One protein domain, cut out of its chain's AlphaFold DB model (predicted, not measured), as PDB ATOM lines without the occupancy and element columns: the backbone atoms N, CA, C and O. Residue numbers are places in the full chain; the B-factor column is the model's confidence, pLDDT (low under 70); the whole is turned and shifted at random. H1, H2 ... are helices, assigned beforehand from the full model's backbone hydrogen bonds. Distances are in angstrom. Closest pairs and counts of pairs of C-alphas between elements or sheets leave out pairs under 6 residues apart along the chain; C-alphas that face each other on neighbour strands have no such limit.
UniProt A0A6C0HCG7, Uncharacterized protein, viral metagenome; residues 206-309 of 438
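Overview. This is residues 206 to 309 of the 438 residues of an uncharacterized protein of viral metagenome (UniProt A0A6C0HCG7). The longest helix, H2, runs through the middle; H4 crosses it halfway along, H3 folds back from its far end beside H4, and short H1 bridges the beginning of H2 and the end of H5. H6 lies on the far side of H4 from H3, touching no helix. The printed part has 104 residues with six named helices, H1 to H6 in chain order, and no named strand: the class is all helix. It is compact, with a radius of gyration of the C-alphas of 13.9 A and spans of 36 by 32 by 23 A.

Along the chain. Find C-alpha 213 at (-13.071, 5.934, -25.798); from there H2, residues 213 to 231, runs 26.9 A. Before it look for H1, residues 206 to 209; after it come H3, residues 234 to 245, H4, residues 259 to 268, and H5, residues 270 to 281. H6, residues 292 to 309, has a kink of 27 degrees near residue 299 and spans 24.6 A to C-alpha 309 at (-15.258, 28.540, -38.408).

Arrangement. Start at H2: its residues 222 to 226 alone touch H4, at a steep tilt of 64 degrees, the closest C-alphas being those of Leu 225 and Tyr 263, 7.0 A apart. H3 and H4 form a helical hairpin and only just touch, with 3 pairs of C-alphas within 8 A, closest at Ile 241 and Tyr 259, 7.0 A. H1 touches H5, closest at the C-alphas of Ala 206 and Glu 281, 4.6 A. H6 is close to H4 but not clearly touching, closest at the C-alphas of Tyr 261 and Ile 301, 7.4 A; H2 and H6 are apart. Every O i to N i+4 pair is within hydrogen-bond range in H2, H4 and H5, against 5 of 8 in H3 and 12 of 14 in H6; H1 is too short for such a pair.

Size, cuts and confidence. The C-alphas farthest apart, of Thr 235 and Asn 289, are 37.8 A apart. The printed part has no cut, and the link from H3 to H4, 13 residues, is long. Look for pLDDT under 70 at residues 242 to 257, 280 to 281 and 283 to 309.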
ATOM      1  N   ALA A 206      -6.028   6.394 -13.533       86.94
ATOM      2  CA  ALA A 206      -7.398   6.892 -13.653       86.94
ATOM      3  C   ALA A 206      -7.962   6.728 -15.069       86.94
ATOM      4  O   ALA A 206      -9.075   6.241 -15.279       86.94
ATOM      5  N   VAL A 207      -7.147   7.098 -16.060       88.44
ATOM      6  CA  VAL A 207      -7.507   7.081 -17.481       88.44
ATOM      7  C   VAL A 207      -7.862   5.673 -17.968       88.44
ATOM      8  O   VAL A 207      -8.709   5.512 -18.846       88.44
ATOM      9  N   CYS A 208      -7.302   4.631 -17.351       90.25
ATOM     10  CA  CYS A 208      -7.576   3.233 -17.679       90.25
ATOM     11  C   CYS A 208      -8.953   2.756 -17.186       90.25
ATOM     12  O   CYS A 208      -9.417   1.694 -17.603       90.25
ATOM     13  N   LEU A 209      -9.606   3.512 -16.297       87.81
ATOM     14  CA  LEU A 209     -10.950   3.221 -15.784       87.81
ATOM     15  C   LEU A 209     -12.061   3.822 -16.655       87.81
ATOM     16  O   LEU A 209     -13.228   3.449 -16.510       87.81
ATOM     17  N   ILE A 210     -11.714   4.738 -17.560       86.31
ATOM     18  CA  ILE A 210     -12.666   5.394 -18.453       86.31
ATOM     19  C   ILE A 210     -13.075   4.408 -19.552       86.31
ATOM     20  O   ILE A 210     -12.259   3.999 -20.373       86.31
ATOM     21  N   GLY A 211     -14.351   4.013 -19.558       86.19
ATOM     22  CA  GLY A 211     -14.890   3.082 -20.556       86.19
ATOM     23  C   GLY A 211     -15.253   3.731 -21.895       86.19
ATOM     24  O   GLY A 211     -15.282   3.046 -22.915       86.19
ATOM     25  N   ASP A 212     -15.534   5.036 -21.899       87.06
ATOM     26  CA  ASP A 212     -15.812   5.794 -23.118       87.06
ATOM     27  C   ASP A 212     -14.496   6.191 -23.801       87.06
ATOM     28  O   ASP A 212     -13.645   6.853 -23.207       87.06
ATOM     29  N   ARG A 213     -14.323   5.764 -25.055       86.75
ATOM     30  CA  ARG A 213     -13.071   5.934 -25.798       86.75
ATOM     31  C   ARG A 213     -12.743   7.400 -26.072       86.75
ATOM     32  O   ARG A 213     -11.567   7.759 -26.046       86.75
ATOM     33  N   ASP A 214     -13.747   8.225 -26.344       83.31
ATOM     34  CA  ASP A 214     -13.529   9.632 -26.662       83.31
ATOM     35  C   ASP A 214     -13.169  10.385 -25.383       83.31
ATOM     36  O   ASP A 214     -12.156  11.084 -25.353       83.31
ATOM     37  N   ILE A 215     -13.897  10.152 -24.282       83.62
ATOM     38  CA  ILE A 215     -13.545  10.711 -22.964       83.62
ATOM     39  C   ILE A 215     -12.122  10.295 -22.570       83.62
ATOM     40  O   ILE A 215     -11.344  11.132 -22.116       83.62
ATOM     41  N   GLN A 216     -11.766   9.023 -22.771       88.06
ATOM     42  CA  GLN A 216     -10.433   8.507 -22.465       88.06
ATOM     43  C   GLN A 216      -9.349   9.206 -23.290       88.06
ATOM     44  O   GLN A 216      -8.320   9.594 -22.739       88.06
ATOM     45  N   LEU A 217      -9.595   9.417 -24.585       86.81
ATOM     46  CA  LEU A 217      -8.694  10.156 -25.465       86.81
ATOM     47  C   LEU A 217      -8.498  11.600 -24.980       86.81
ATOM     48  O   LEU A 217      -7.359  12.033 -24.826       86.81
ATOM     49  N   TYR A 218      -9.576  12.334 -24.685       83.00
ATOM     50  CA  TYR A 218      -9.484  13.721 -24.205       83.00
ATOM     51  C   TYR A 218      -8.800  13.832 -22.842       83.00
ATOM     52  O   TYR A 218      -7.972  14.723 -22.645       83.00
ATOM     53  N   ALA A 219      -9.113  12.922 -21.918       86.44
ATOM     54  CA  ALA A 219      -8.439  12.842 -20.628       86.44
ATOM     55  C   ALA A 219      -6.938  12.583 -20.818       86.44
ATOM     56  O   ALA A 219      -6.120  13.282 -20.223       86.44
ATOM     57  N   GLY A 220      -6.574  11.652 -21.706       90.56
ATOM     58  CA  GLY A 220      -5.183  11.365 -22.042       90.56
ATOM     59  C   GLY A 220      -4.448  12.566 -22.636       90.56
ATOM     60  O   GLY A 220      -3.351  12.898 -22.193       90.56
ATOM     61  N   ILE A 221      -5.069  13.285 -23.575       87.31
ATOM     62  CA  ILE A 221      -4.500  14.514 -24.146       87.31
ATOM     63  C   ILE A 221      -4.255  15.562 -23.054       87.31
ATOM     64  O   ILE A 221      -3.176  16.152 -22.987       87.31
ATOM     65  N   GLY A 222      -5.242  15.808 -22.190       86.81
ATOM     66  CA  GLY A 222      -5.102  16.805 -21.133       86.81
ATOM     67  C   GLY A 222      -4.063  16.415 -20.074       86.81
ATOM     68  O   GLY A 222      -3.325  17.282 -19.613       86.81
ATOM     69  N   LEU A 223      -3.928  15.125 -19.746       90.00
ATOM     70  CA  LEU A 223      -2.876  14.612 -18.856       90.00
ATOM     71  C   LEU A 223      -1.471  14.736 -19.466       90.00
ATOM     72  O   LEU A 223      -0.540  15.120 -18.753       90.00
ATOM     73  N   ASN A 224      -1.315  14.477 -20.769       89.75
ATOM     74  CA  ASN A 224      -0.063  14.744 -21.488       89.75
ATOM     75  C   ASN A 224       0.297  16.235 -21.396       89.75
ATOM     76  O   ASN A 224       1.397  16.574 -20.961       89.75
ATOM     77  N   LEU A 225      -0.644  17.133 -21.720       87.12
ATOM     78  CA  LEU A 225      -0.430  18.584 -21.634       87.12
ATOM     79  C   LEU A 225      -0.078  19.035 -20.215       87.12
ATOM     80  O   LEU A 225       0.855  19.812 -20.042       87.12
ATOM     81  N   LEU A 226      -0.787  18.542 -19.198       87.88
ATOM     82  CA  LEU A 226      -0.504  18.873 -17.802       87.88
ATOM     83  C   LEU A 226       0.887  18.384 -17.384       87.88
ATOM     84  O   LEU A 226       1.612  19.093 -16.688       87.88
ATOM     85  N   THR A 227       1.284  17.187 -17.812       89.38
ATOM     86  CA  THR A 227       2.625  16.649 -17.545       89.38
ATOM     87  C   THR A 227       3.688  17.518 -18.199       89.38
ATOM     88  O   THR A 227       4.606  17.967 -17.519       89.38
ATOM     89  N   PHE A 228       3.506  17.860 -19.472       87.62
ATOM     90  CA  PHE A 228       4.397  18.750 -20.207       87.62
ATOM     91  C   PHE A 228       4.516  20.137 -19.559       87.62
ATOM     92  O   PHE A 228       5.622  20.620 -19.334       87.62
ATOM     93  N   MET A 229       3.391  20.744 -19.165       88.19
ATOM     94  CA  MET A 229       3.356  22.048 -18.488       88.19
ATOM     95  C   MET A 229       4.093  22.071 -17.146       88.19
ATOM     96  O   MET A 229       4.540  23.134 -16.722       88.19
ATOM     97  N   ASN A 230       4.209  20.923 -16.476       89.81
ATOM     98  CA  ASN A 230       4.926  20.800 -15.208       89.81
ATOM     99  C   ASN A 230       6.432  20.555 -15.382       89.81
ATOM    100  O   ASN A 230       7.191  20.789 -14.445       89.81
ATOM    101  N   LEU A 231       6.855  20.057 -16.544       89.88
ATOM    102  CA  LEU A 231       8.245  19.681 -16.813       89.88
ATOM    103  C   LEU A 231       9.003  20.749 -17.597       89.88
ATOM    104  O   LEU A 231      10.209  20.900 -17.419       89.88
ATOM    105  N   VAL A 232       8.301  21.486 -18.455       88.62
ATOM    106  CA  VAL A 232       8.912  22.388 -19.428       88.62
ATOM    107  C   VAL A 232       8.571  23.846 -19.103       88.62
ATOM    108  O   VAL A 232       7.412  24.155 -18.809       88.62
ATOM    109  N   PRO A 233       9.542  24.781 -19.158       88.69
ATOM    110  CA  PRO A 233       9.275  26.201 -18.958       88.69
ATOM    111  C   PRO A 233       8.229  26.739 -19.940       88.69
ATOM    112  O   PRO A 233       8.234  26.400 -21.122       88.69
ATOM    113  N   GLU A 234       7.372  27.663 -19.490       84.88
ATOM    114  CA  GLU A 234       6.248  28.175 -20.297       84.88
ATOM    115  C   GLU A 234       6.663  28.735 -21.675       84.88
ATOM    116  O   GLU A 234       5.890  28.709 -22.636       84.88
ATOM    117  N   THR A 235       7.890  29.244 -21.782       83.81
ATOM    118  CA  THR A 235       8.459  29.770 -23.027       83.81
ATOM    119  C   THR A 235       8.594  28.709 -24.116       83.81
ATOM    120  O   THR A 235       8.307  29.006 -25.271       83.81
ATOM    121  N   GLU A 236       8.958  27.481 -23.754       84.69
ATOM    122  CA  GLU A 236       9.173  26.368 -24.690       84.69
ATOM    123  C   GLU A 236       7.857  25.668 -25.058       84.69
ATOM    124  O   GLU A 236       7.693  25.153 -26.166       84.69
ATOM    125  N   ILE A 237       6.859  25.733 -24.170       81.56
ATOM    126  CA  ILE A 237       5.564  25.072 -24.365       81.56
ATOM    127  C   ILE A 237       4.861  25.541 -25.642       81.56
ATOM    128  O   ILE A 237       4.278  24.741 -26.376       81.56
ATOM    129  N   LYS A 238       4.895  26.848 -25.922       76.38
ATOM    130  CA  LYS A 238       4.199  27.422 -27.084       76.38
ATOM    131  C   LYS A 238       4.775  26.921 -28.400       76.38
ATOM    132  O   LYS A 238       4.009  26.666 -29.326       76.38
ATOM    133  N   GLU A 239       6.095  26.791 -28.482       77.38
ATOM    134  CA  GLU A 239       6.766  26.294 -29.683       77.38
ATOM    135  C   GLU A 239       6.430  24.820 -29.912       77.38
ATOM    136  O   GLU A 239       6.113  24.421 -31.033       77.38
ATOM    137  N   TYR A 240       6.397  24.038 -28.834       74.19
ATOM    138  CA  TYR A 240       6.107  22.611 -28.877       74.19
ATOM    139  C   TYR A 240       4.656  22.296 -29.264       74.19
ATOM    140  O   TYR A 240       4.418  21.515 -30.185       74.19
ATOM    141  N   ILE A 241       3.673  22.963 -28.641       71.44
ATOM    142  CA  ILE A 241       2.243  22.777 -28.961       71.44
ATOM    143  C   ILE A 241       1.963  23.073 -30.441       71.44
ATOM    144  O   ILE A 241       1.165  22.384 -31.074       71.44
ATOM    145  N   ILE A 242       2.618  24.093 -31.003       66.38
ATOM    146  CA  ILE A 242       2.439  24.470 -32.410       66.38
ATOM    147  C   ILE A 242       3.080  23.437 -33.344       66.38
ATOM    148  O   ILE A 242       2.510  23.138 -34.393       66.38
ATOM    149  N   LYS A 243       4.249  22.901 -32.982       69.31
ATOM    150  CA  LYS A 243       5.057  22.055 -33.863       69.31
ATOM    151  C   LYS A 243       4.618  20.589 -33.880       69.31
ATOM    152  O   LYS A 243       4.485  20.032 -34.964       69.31
ATOM    153  N   ASP A 244       4.361  19.989 -32.722       66.06
ATOM    154  CA  ASP A 244       4.183  18.530 -32.625       66.06
ATOM    155  C   ASP A 244       2.710  18.105 -32.614       66.06
ATOM    156  O   ASP A 244       2.342  17.076 -33.184       66.06
ATOM    157  N   TYR A 245       1.835  18.927 -32.032       63.28
ATOM    158  CA  TYR A 245       0.411  18.603 -31.907       63.28
ATOM    159  C   TYR A 245      -0.471  19.239 -32.987       63.28
ATOM    160  O   TYR A 245      -1.555  18.732 -33.271       63.28
ATOM    161  N   GLY A 246      -0.004  20.311 -33.634       51.97
ATOM    162  CA  GLY A 246      -0.742  21.004 -34.695       51.97
ATOM    163  C   GLY A 246      -0.726  20.318 -36.068       51.97
ATOM    164  O   GLY A 246      -1.436  20.773 -36.962       51.97
ATOM    165  N   LEU A 247       0.078  19.264 -36.268       43.75
ATOM    166  CA  LEU A 247       0.377  18.730 -37.608       43.75
ATOM    167  C   LEU A 247      -0.048  17.276 -37.861       43.75
ATOM    168  O   LEU A 247      -0.125  16.876 -39.021       43.75
ATOM    169  N   ASN A 248      -0.345  16.483 -36.828       48.53
ATOM    170  CA  ASN A 248      -0.554  15.037 -37.008       48.53
ATOM    171  C   ASN A 248      -2.004  14.626 -37.288       48.53
ATOM    172  O   ASN A 248      -2.245  13.547 -37.831       48.53
ATOM    173  N   TYR A 249      -2.972  15.489 -36.986       52.50
ATOM    174  CA  TYR A 249      -4.365  15.283 -37.364       52.50
ATOM    175  C   TYR A 249      -4.685  16.261 -38.486       52.50
ATOM    176  O   TYR A 249      -4.644  17.475 -38.300       52.50
ATOM    177  N   GLY A 250      -4.929  15.729 -39.688       46.84
ATOM    178  CA  GLY A 250      -5.276  16.557 -40.838       46.84
ATOM    179  C   GLY A 250      -6.469  17.470 -40.516       46.84
ATOM    180  O   GLY A 250      -7.286  17.129 -39.661       46.84
ATOM    181  N   PRO A 251      -6.631  18.605 -41.217       49.50
ATOM    182  CA  PRO A 251      -7.680  19.591 -40.928       49.50
ATOM    183  C   PRO A 251      -9.115  19.032 -40.987       49.50
ATOM    184  O   PRO A 251     -10.038  19.680 -40.517       49.50
ATOM    185  N   ASN A 252      -9.295  17.830 -41.543       50.25
ATOM    186  CA  ASN A 252     -10.580  17.145 -41.666       50.25
ATOM    187  C   ASN A 252     -10.788  16.021 -40.634       50.25
ATOM    188  O   ASN A 252     -11.813  15.344 -40.686       50.25
ATOM    189  N   ASP A 253      -9.827  15.756 -39.745       58.41
ATOM    190  CA  ASP A 253     -10.034  14.795 -38.663       58.41
ATOM    191  C   ASP A 253     -10.870  15.474 -37.578       58.41
ATOM    192  O   ASP A 253     -10.430  16.434 -36.954       58.41
ATOM    193  N   THR A 254     -12.081  14.983 -37.330       51.56
ATOM    194  CA  THR A 254     -12.966  15.498 -36.270       51.56
ATOM    195  C   THR A 254     -12.384  15.307 -34.865       51.56
ATOM    196  O   THR A 254     -12.948  15.799 -33.892       51.56
ATOM    197  N   ARG A 255     -11.260  14.589 -34.747       58.03
ATOM    198  CA  ARG A 255     -10.441  14.462 -33.535       58.03
ATOM    199  C   ARG A 255      -9.307  15.483 -33.478       58.03
ATOM    200  O   ARG A 255      -8.435  15.347 -32.622       58.03
ATOM    201  N   ASN A 256      -9.270  16.464 -34.382       61.91
ATOM    202  CA  ASN A 256      -8.336  17.578 -34.313       61.91
ATOM    203  C   ASN A 256      -8.704  18.446 -33.109       61.91
ATOM    204  O   ASN A 256      -9.427  19.432 -33.194       61.91
ATOM    205  N   VAL A 257      -8.265  17.996 -31.940       64.38
ATOM    206  CA  VAL A 257      -8.449  18.718 -30.696       64.38
ATOM    207  C   VAL A 257      -7.725  20.036 -30.857       64.38
ATOM    208  O   VAL A 257      -6.533  20.061 -31.153       64.38
ATOM    209  N   ASN A 258      -8.420  21.144 -30.631       71.06
ATOM    210  CA  ASN A 258      -7.769  22.438 -30.582       71.06
ATOM    211  C   ASN A 258      -6.870  22.492 -29.330       71.06
ATOM    212  O   ASN A 258      -7.274  22.961 -28.265       71.06
ATOM    213  N   TYR A 259      -5.642  21.978 -29.442       73.94
ATOM    214  CA  TYR A 259      -4.662  21.897 -28.354       73.94
ATOM    215  C   TYR A 259      -4.402  23.266 -27.734       73.94
ATOM    216  O   TYR A 259      -4.220  23.377 -26.527       73.94
ATOM    217  N   LYS A 260      -4.462  24.332 -28.540       75.06
ATOM    218  CA  LYS A 260      -4.367  25.713 -28.060       75.06
ATOM    219  C   LYS A 260      -5.537  26.071 -27.145       75.06
ATOM    220  O   LYS A 260      -5.326  26.722 -26.123       75.06
ATOM    221  N   TYR A 261      -6.760  25.675 -27.491       78.50
ATOM    222  CA  TYR A 261      -7.920  25.852 -26.621       78.50
ATOM    223  C   TYR A 261      -7.760  25.060 -25.321       78.50
ATOM    224  O   TYR A 261      -7.895  25.646 -24.247       78.50
ATOM    225  N   LEU A 262      -7.415  23.773 -25.409       75.69
ATOM    226  CA  LEU A 262      -7.261  22.914 -24.235       75.69
ATOM    227  C   LEU A 262      -6.135  23.403 -23.312       75.69
ATOM    228  O   LEU A 262      -6.335  23.500 -22.108       75.69
ATOM    229  N   TYR A 263      -5.001  23.822 -23.873       82.94
ATOM    230  CA  TYR A 263      -3.916  24.471 -23.138       82.94
ATOM    231  C   TYR A 263      -4.387  25.734 -22.409       82.94
ATOM    232  O   TYR A 263      -4.143  25.893 -21.216       82.94
ATOM    233  N   ASN A 264      -5.097  26.631 -23.104       82.81
ATOM    234  CA  ASN A 264      -5.618  27.850 -22.483       82.81
ATOM    235  C   ASN A 264      -6.625  27.538 -21.374       82.81
ATOM    236  O   ASN A 264      -6.673  28.265 -20.384       82.81
ATOM    237  N   LEU A 265      -7.418  26.479 -21.532       80.56
ATOM    238  CA  LEU A 265      -8.362  26.032 -20.519       80.56
ATOM    239  C   LEU A 265      -7.637  25.494 -19.281       80.56
ATOM    240  O   LEU A 265      -7.880  26.001 -18.191       80.56
ATOM    241  N   ILE A 266      -6.703  24.551 -19.454       83.56
ATOM    242  CA  ILE A 266      -5.886  23.994 -18.362       83.56
ATOM    243  C   ILE A 266      -5.136  25.117 -17.640       83.56
ATOM    244  O   ILE A 266      -5.111  25.164 -16.415       83.56
ATOM    245  N   LYS A 267      -4.582  26.080 -18.384       84.81
ATOM    246  CA  LYS A 267      -3.883  27.232 -17.805       84.81
ATOM    247  C   LYS A 267      -4.812  28.153 -17.006       84.81
ATOM    248  O   LYS A 267      -4.399  28.700 -15.986       84.81
ATOM    249  N   LYS A 268      -6.032  28.389 -17.492       87.00
ATOM    250  CA  LYS A 268      -6.992  29.303 -16.857       87.00
ATOM    251  C   LYS A 268      -7.623  28.688 -15.610       87.00
ATOM    252  O   LYS A 268      -7.857  29.402 -14.639       87.00
ATOM    253  N   GLU A 269      -7.909  27.392 -15.655       84.19
ATOM    254  CA  GLU A 269      -8.708  26.664 -14.668       84.19
ATOM    255  C   GLU A 269      -8.045  25.310 -14.317       84.19
ATOM    256  O   GLU A 269      -8.667  24.259 -14.483       84.19
ATOM    257  N   PRO A 270      -6.792  25.289 -13.807       77.56
ATOM    258  CA  PRO A 270      -6.070  24.036 -13.551       77.56
ATOM    259  C   PRO A 270      -6.809  23.145 -12.547       77.56
ATOM    260  O   PRO A 270      -6.929  21.942 -12.758       77.56
ATOM    261  N   GLY A 271      -7.410  23.753 -11.518       77.81
ATOM    262  CA  GLY A 271      -8.191  23.038 -10.513       77.81
ATOM    263  C   GLY A 271      -9.459  22.374 -11.060       77.81
ATOM    264  O   GLY A 271      -9.874  21.354 -10.521       77.81
ATOM    265  N   GLU A 272     -10.074  22.892 -12.133       77.00
ATOM    266  CA  GLU A 272     -11.228  22.219 -12.755       77.00
ATOM    267  C   GLU A 272     -10.791  20.958 -13.504       77.00
ATOM    268  O   GLU A 272     -11.462  19.930 -13.422       77.00
ATOM    269  N   PHE A 273      -9.646  21.016 -14.191       74.62
ATOM    270  CA  PHE A 273      -9.087  19.851 -14.871       74.62
ATOM    271  C   PHE A 273      -8.592  18.804 -13.867       74.62
ATOM    272  O   PHE A 273      -8.914  17.628 -14.005       74.62
ATOM    273  N   GLU A 274      -7.902  19.215 -12.804       73.56
ATOM    274  CA  GLU A 274      -7.530  18.324 -11.698       73.56
ATOM    275  C   GLU A 274      -8.764  17.698 -11.043       73.56
ATOM    276  O   GLU A 274      -8.783  16.496 -10.811       73.56
ATOM    277  N   THR A 275      -9.832  18.469 -10.815       76.69
ATOM    278  CA  THR A 275     -11.093  17.932 -10.275       76.69
ATOM    279  C   THR A 275     -11.719  16.910 -11.223       76.69
ATOM    280  O   THR A 275     -12.215  15.889 -10.758       76.69
ATOM    281  N   LEU A 276     -11.666  17.136 -12.541       73.19
ATOM    282  CA  LEU A 276     -12.103  16.151 -13.534       73.19
ATOM    283  C   LEU A 276     -11.296  14.852 -13.411       73.19
ATOM    284  O   LEU A 276     -11.895  13.780 -13.380       73.19
ATOM    285  N   ILE A 277      -9.966  14.934 -13.297       72.19
ATOM    286  CA  ILE A 277      -9.105  13.760 -13.092       72.19
ATOM    287  C   ILE A 277      -9.433  13.063 -11.766       72.19
ATOM    288  O   ILE A 277      -9.655  11.858 -11.761       72.19
ATOM    289  N   ILE A 278      -9.575  13.804 -10.667       73.25
ATOM    290  CA  ILE A 278      -9.952  13.265  -9.350       73.25
ATOM    291  C   ILE A 278     -11.327  12.582  -9.409       73.25
ATOM    292  O   ILE A 278     -11.550  11.538  -8.792       73.25
ATOM    293  N   ASP A 279     -12.284  13.140 -10.146       71.19
ATOM    294  CA  ASP A 279     -13.601  12.529 -10.328       71.19
ATOM    295  C   ASP A 279     -13.528  11.236 -11.157       71.19
ATOM    296  O   ASP A 279     -14.277  10.298 -10.862       71.19
ATOM    297  N   ILE A 280     -12.610  11.157 -12.133       66.44
ATOM    298  CA  ILE A 280     -12.275   9.920 -12.866       66.44
ATOM    299  C   ILE A 280     -11.670   8.890 -11.904       66.44
ATOM    300  O   ILE A 280     -12.129   7.747 -11.858       66.44
ATOM    301  N   GLU A 281     -10.678   9.294 -11.110       64.88
ATOM    302  CA  GLU A 281      -9.962   8.443 -10.148       64.88
ATOM    303  C   GLU A 281     -10.891   7.826  -9.108       64.88
ATOM    304  O   GLU A 281     -10.782   6.643  -8.788       64.88
ATOM    305  N   ASN A 282     -11.869   8.593  -8.624       70.62
ATOM    306  CA  ASN A 282     -12.828   8.133  -7.621       70.62
ATOM    307  C   ASN A 282     -13.870   7.136  -8.164       70.62
ATOM    308  O   ASN A 282     -14.841   6.818  -7.473       70.62
ATOM    309  N   GLY A 283     -13.706   6.641  -9.395       51.72
ATOM    310  CA  GLY A 283     -14.513   5.553  -9.944       51.72
ATOM    311  C   GLY A 283     -15.987   5.912 -10.111       51.72
ATOM    312  O   GLY A 283     -16.834   5.019 -10.231       51.72
ATOM    313  N   ARG A 284     -16.322   7.209 -10.134       59.31
ATOM    314  CA  ARG A 284     -17.655   7.645 -10.540       59.31
ATOM    315  C   ARG A 284     -17.785   7.265 -12.007       59.31
ATOM    316  O   ARG A 284     -17.151   7.881 -12.858       59.31
ATOM    317  N   ARG A 285     -18.550   6.203 -12.295       52.38
ATOM    318  CA  ARG A 285     -18.830   5.770 -13.671       52.38
ATOM    319  C   ARG A 285     -19.278   6.987 -14.467       52.38
ATOM    320  O   ARG A 285     -20.357   7.522 -14.226       52.38
ATOM    321  N   MET A 286     -18.425   7.412 -15.387       54.69
ATOM    322  CA  MET A 286     -18.690   8.563 -16.226       54.69
ATOM    323  C   MET A 286     -19.608   8.127 -17.358       54.69
ATOM    324  O   MET A 286     -19.158   7.621 -18.379       54.69
ATOM    325  N   ASP A 287     -20.914   8.261 -17.144       56.06
ATOM    326  CA  ASP A 287     -21.866   8.344 -18.249       56.06
ATOM    327  C   ASP A 287     -21.730   9.749 -18.857       56.06
ATOM    328  O   ASP A 287     -21.743  10.748 -18.128       56.06
ATOM    329  N   SER A 288     -21.597   9.835 -20.182       52.34
ATOM    330  CA  SER A 288     -21.501  11.094 -20.933       52.34
ATOM    331  C   SER A 288     -22.656  12.063 -20.635       52.34
ATOM    332  O   SER A 288     -22.495  13.278 -20.773       52.34
ATOM    333  N   ASN A 289     -23.790  11.555 -20.141       51.78
ATOM    334  CA  ASN A 289     -24.956  12.338 -19.731       51.78
ATOM    335  C   ASN A 289     -24.883  12.909 -18.301       51.78
ATOM    336  O   ASN A 289     -25.669  13.792 -17.961       51.78
ATOM    337  N   GLN A 290     -23.974  12.425 -17.447       49.75
ATOM    338  CA  GLN A 290     -23.916  12.777 -16.019       49.75
ATOM    339  C   GLN A 290     -22.873  13.838 -15.667       49.75
ATOM    340  O   GLN A 290     -22.806  14.264 -14.515       49.75
ATOM    341  N   PHE A 291     -22.091  14.311 -16.636       48.56
ATOM    342  CA  PHE A 291     -21.143  15.397 -16.412       48.56
ATOM    343  C   PHE A 291     -21.648  16.664 -17.127       48.56
ATOM    344  O   PHE A 291     -21.413  16.839 -18.328       48.56
ATOM    345  N   PRO A 292     -22.310  17.602 -16.415       47.09
ATOM    346  CA  PRO A 292     -22.616  18.927 -16.951       47.09
ATOM    347  C   PRO A 292     -21.348  19.592 -17.485       47.09
ATOM    348  O   PRO A 292     -21.390  20.225 -18.534       47.09
ATOM    349  N   GLY A 293     -20.218  19.358 -16.807       49.84
ATOM    350  CA  GLY A 293     -18.881  19.770 -17.207       49.84
ATOM    351  C   GLY A 293     -18.386  19.132 -18.501       49.84
ATOM    352  O   GLY A 293     -17.694  19.822 -19.216       49.84
ATOM    353  N   TYR A 294     -18.768  17.902 -18.872       50.84
ATOM    354  CA  TYR A 294     -18.324  17.246 -20.113       50.84
ATOM    355  C   TYR A 294     -19.241  17.668 -21.234       50.84
ATOM    356  O   TYR A 294     -18.753  18.069 -22.271       50.84
ATOM    357  N   SER A 295     -20.557  17.722 -21.009       54.69
ATOM    358  CA  SER A 295     -21.444  18.355 -21.983       54.69
ATOM    359  C   SER A 295     -21.013  19.800 -22.232       54.69
ATOM    360  O   SER A 295     -21.037  20.227 -23.370       54.69
ATOM    361  N   ASN A 296     -20.547  20.532 -21.213       57.03
ATOM    362  CA  ASN A 296     -20.032  21.888 -21.361       57.03
ATOM    363  C   ASN A 296     -18.609  21.929 -21.906       57.03
ATOM    364  O   ASN A 296     -18.320  22.858 -22.630       57.03
ATOM    365  N   LEU A 297     -17.726  20.986 -21.595       57.56
ATOM    366  CA  LEU A 297     -16.350  20.927 -22.088       57.56
ATOM    367  C   LEU A 297     -16.360  20.462 -23.536       57.56
ATOM    368  O   LEU A 297     -15.877  21.181 -24.385       57.56
ATOM    369  N   HIS A 298     -17.024  19.352 -23.840       60.41
ATOM    370  CA  HIS A 298     -17.360  18.905 -25.185       60.41
ATOM    371  C   HIS A 298     -18.108  20.008 -25.948       60.41
ATOM    372  O   HIS A 298     -17.638  20.437 -26.991       60.41
ATOM    373  N   LYS A 299     -19.207  20.591 -25.439       62.72
ATOM    374  CA  LYS A 299     -19.831  21.737 -26.134       62.72
ATOM    375  C   LYS A 299     -18.852  22.899 -26.279       62.72
ATOM    376  O   LYS A 299     -18.764  23.443 -27.359       62.72
ATOM    377  N   ARG A 300     -18.088  23.311 -25.270       61.03
ATOM    378  CA  ARG A 300     -17.171  24.464 -25.385       61.03
ATOM    379  C   ARG A 300     -15.986  24.191 -26.314       61.03
ATOM    380  O   ARG A 300     -15.541  25.129 -26.962       61.03
ATOM    381  N   ILE A 301     -15.506  22.954 -26.385       56.34
ATOM    382  CA  ILE A 301     -14.461  22.505 -27.307       56.34
ATOM    383  C   ILE A 301     -15.035  22.489 -28.731       56.34
ATOM    384  O   ILE A 301     -14.470  23.135 -29.601       56.34
ATOM    385  N   PHE A 302     -16.195  21.861 -28.952       52.56
ATOM    386  CA  PHE A 302     -16.729  21.601 -30.297       52.56
ATOM    387  C   PHE A 302     -17.698  22.666 -30.845       52.56
ATOM    388  O   PHE A 302     -17.612  23.036 -32.009       52.56
ATOM    389  N   THR A 303     -18.593  23.245 -30.036       55.31
ATOM    390  CA  THR A 303     -19.526  24.303 -30.504       55.31
ATOM    391  C   THR A 303     -18.845  25.657 -30.696       55.31
ATOM    392  O   THR A 303     -19.307  26.482 -31.483       55.31
ATOM    393  N   LYS A 304     -17.729  25.917 -30.002       53.31
ATOM    394  CA  LYS A 304     -16.959  27.149 -30.219       53.31
ATOM    395  C   LYS A 304     -16.153  27.080 -31.516       53.31
ATOM    396  O   LYS A 304     -15.996  28.099 -32.178       53.31
ATOM    397  N   GLU A 305     -15.714  25.885 -31.900       50.47
ATOM    398  CA  GLU A 305     -15.062  25.634 -33.181       50.47
ATOM    399  C   GLU A 305     -16.031  25.848 -34.349       50.47
ATOM    400  O   GLU A 305     -15.673  26.548 -35.295       50.47
ATOM    401  N   GLU A 306     -17.287  25.397 -34.235       52.19
ATOM    402  CA  GLU A 306     -18.365  25.692 -35.200       52.19
ATOM    403  C   GLU A 306     -18.669  27.198 -35.312       52.19
ATOM    404  O   GLU A 306     -18.905  27.716 -36.408       52.19
ATOM    405  N   ALA A 307     -18.631  27.931 -34.193       51.47
ATOM    406  CA  ALA A 307     -18.859  29.376 -34.172       51.47
ATOM    407  C   ALA A 307     -17.684  30.177 -34.768       51.47
ATOM    408  O   ALA A 307     -17.907  31.142 -35.502       51.47
ATOM    409  N   GLU A 308     -16.437  29.787 -34.485       53.22
ATOM    410  CA  GLU A 308     -15.234  30.443 -35.017       53.22
ATOM    411  C   GLU A 308     -15.011  30.110 -36.507       53.22
ATOM    412  O   GLU A 308     -14.682  31.013 -37.278       53.22
ATOM    413  N   THR A 309     -15.290  28.882 -36.967       52.59
ATOM    414  CA  THR A 309     -15.258  28.540 -38.408       52.59
ATOM    415  C   THR A 309     -16.386  29.207 -39.198       52.59
ATOM    416  O   THR A 309     -16.131  29.710 -40.294       52.59
TER     417      THR A 309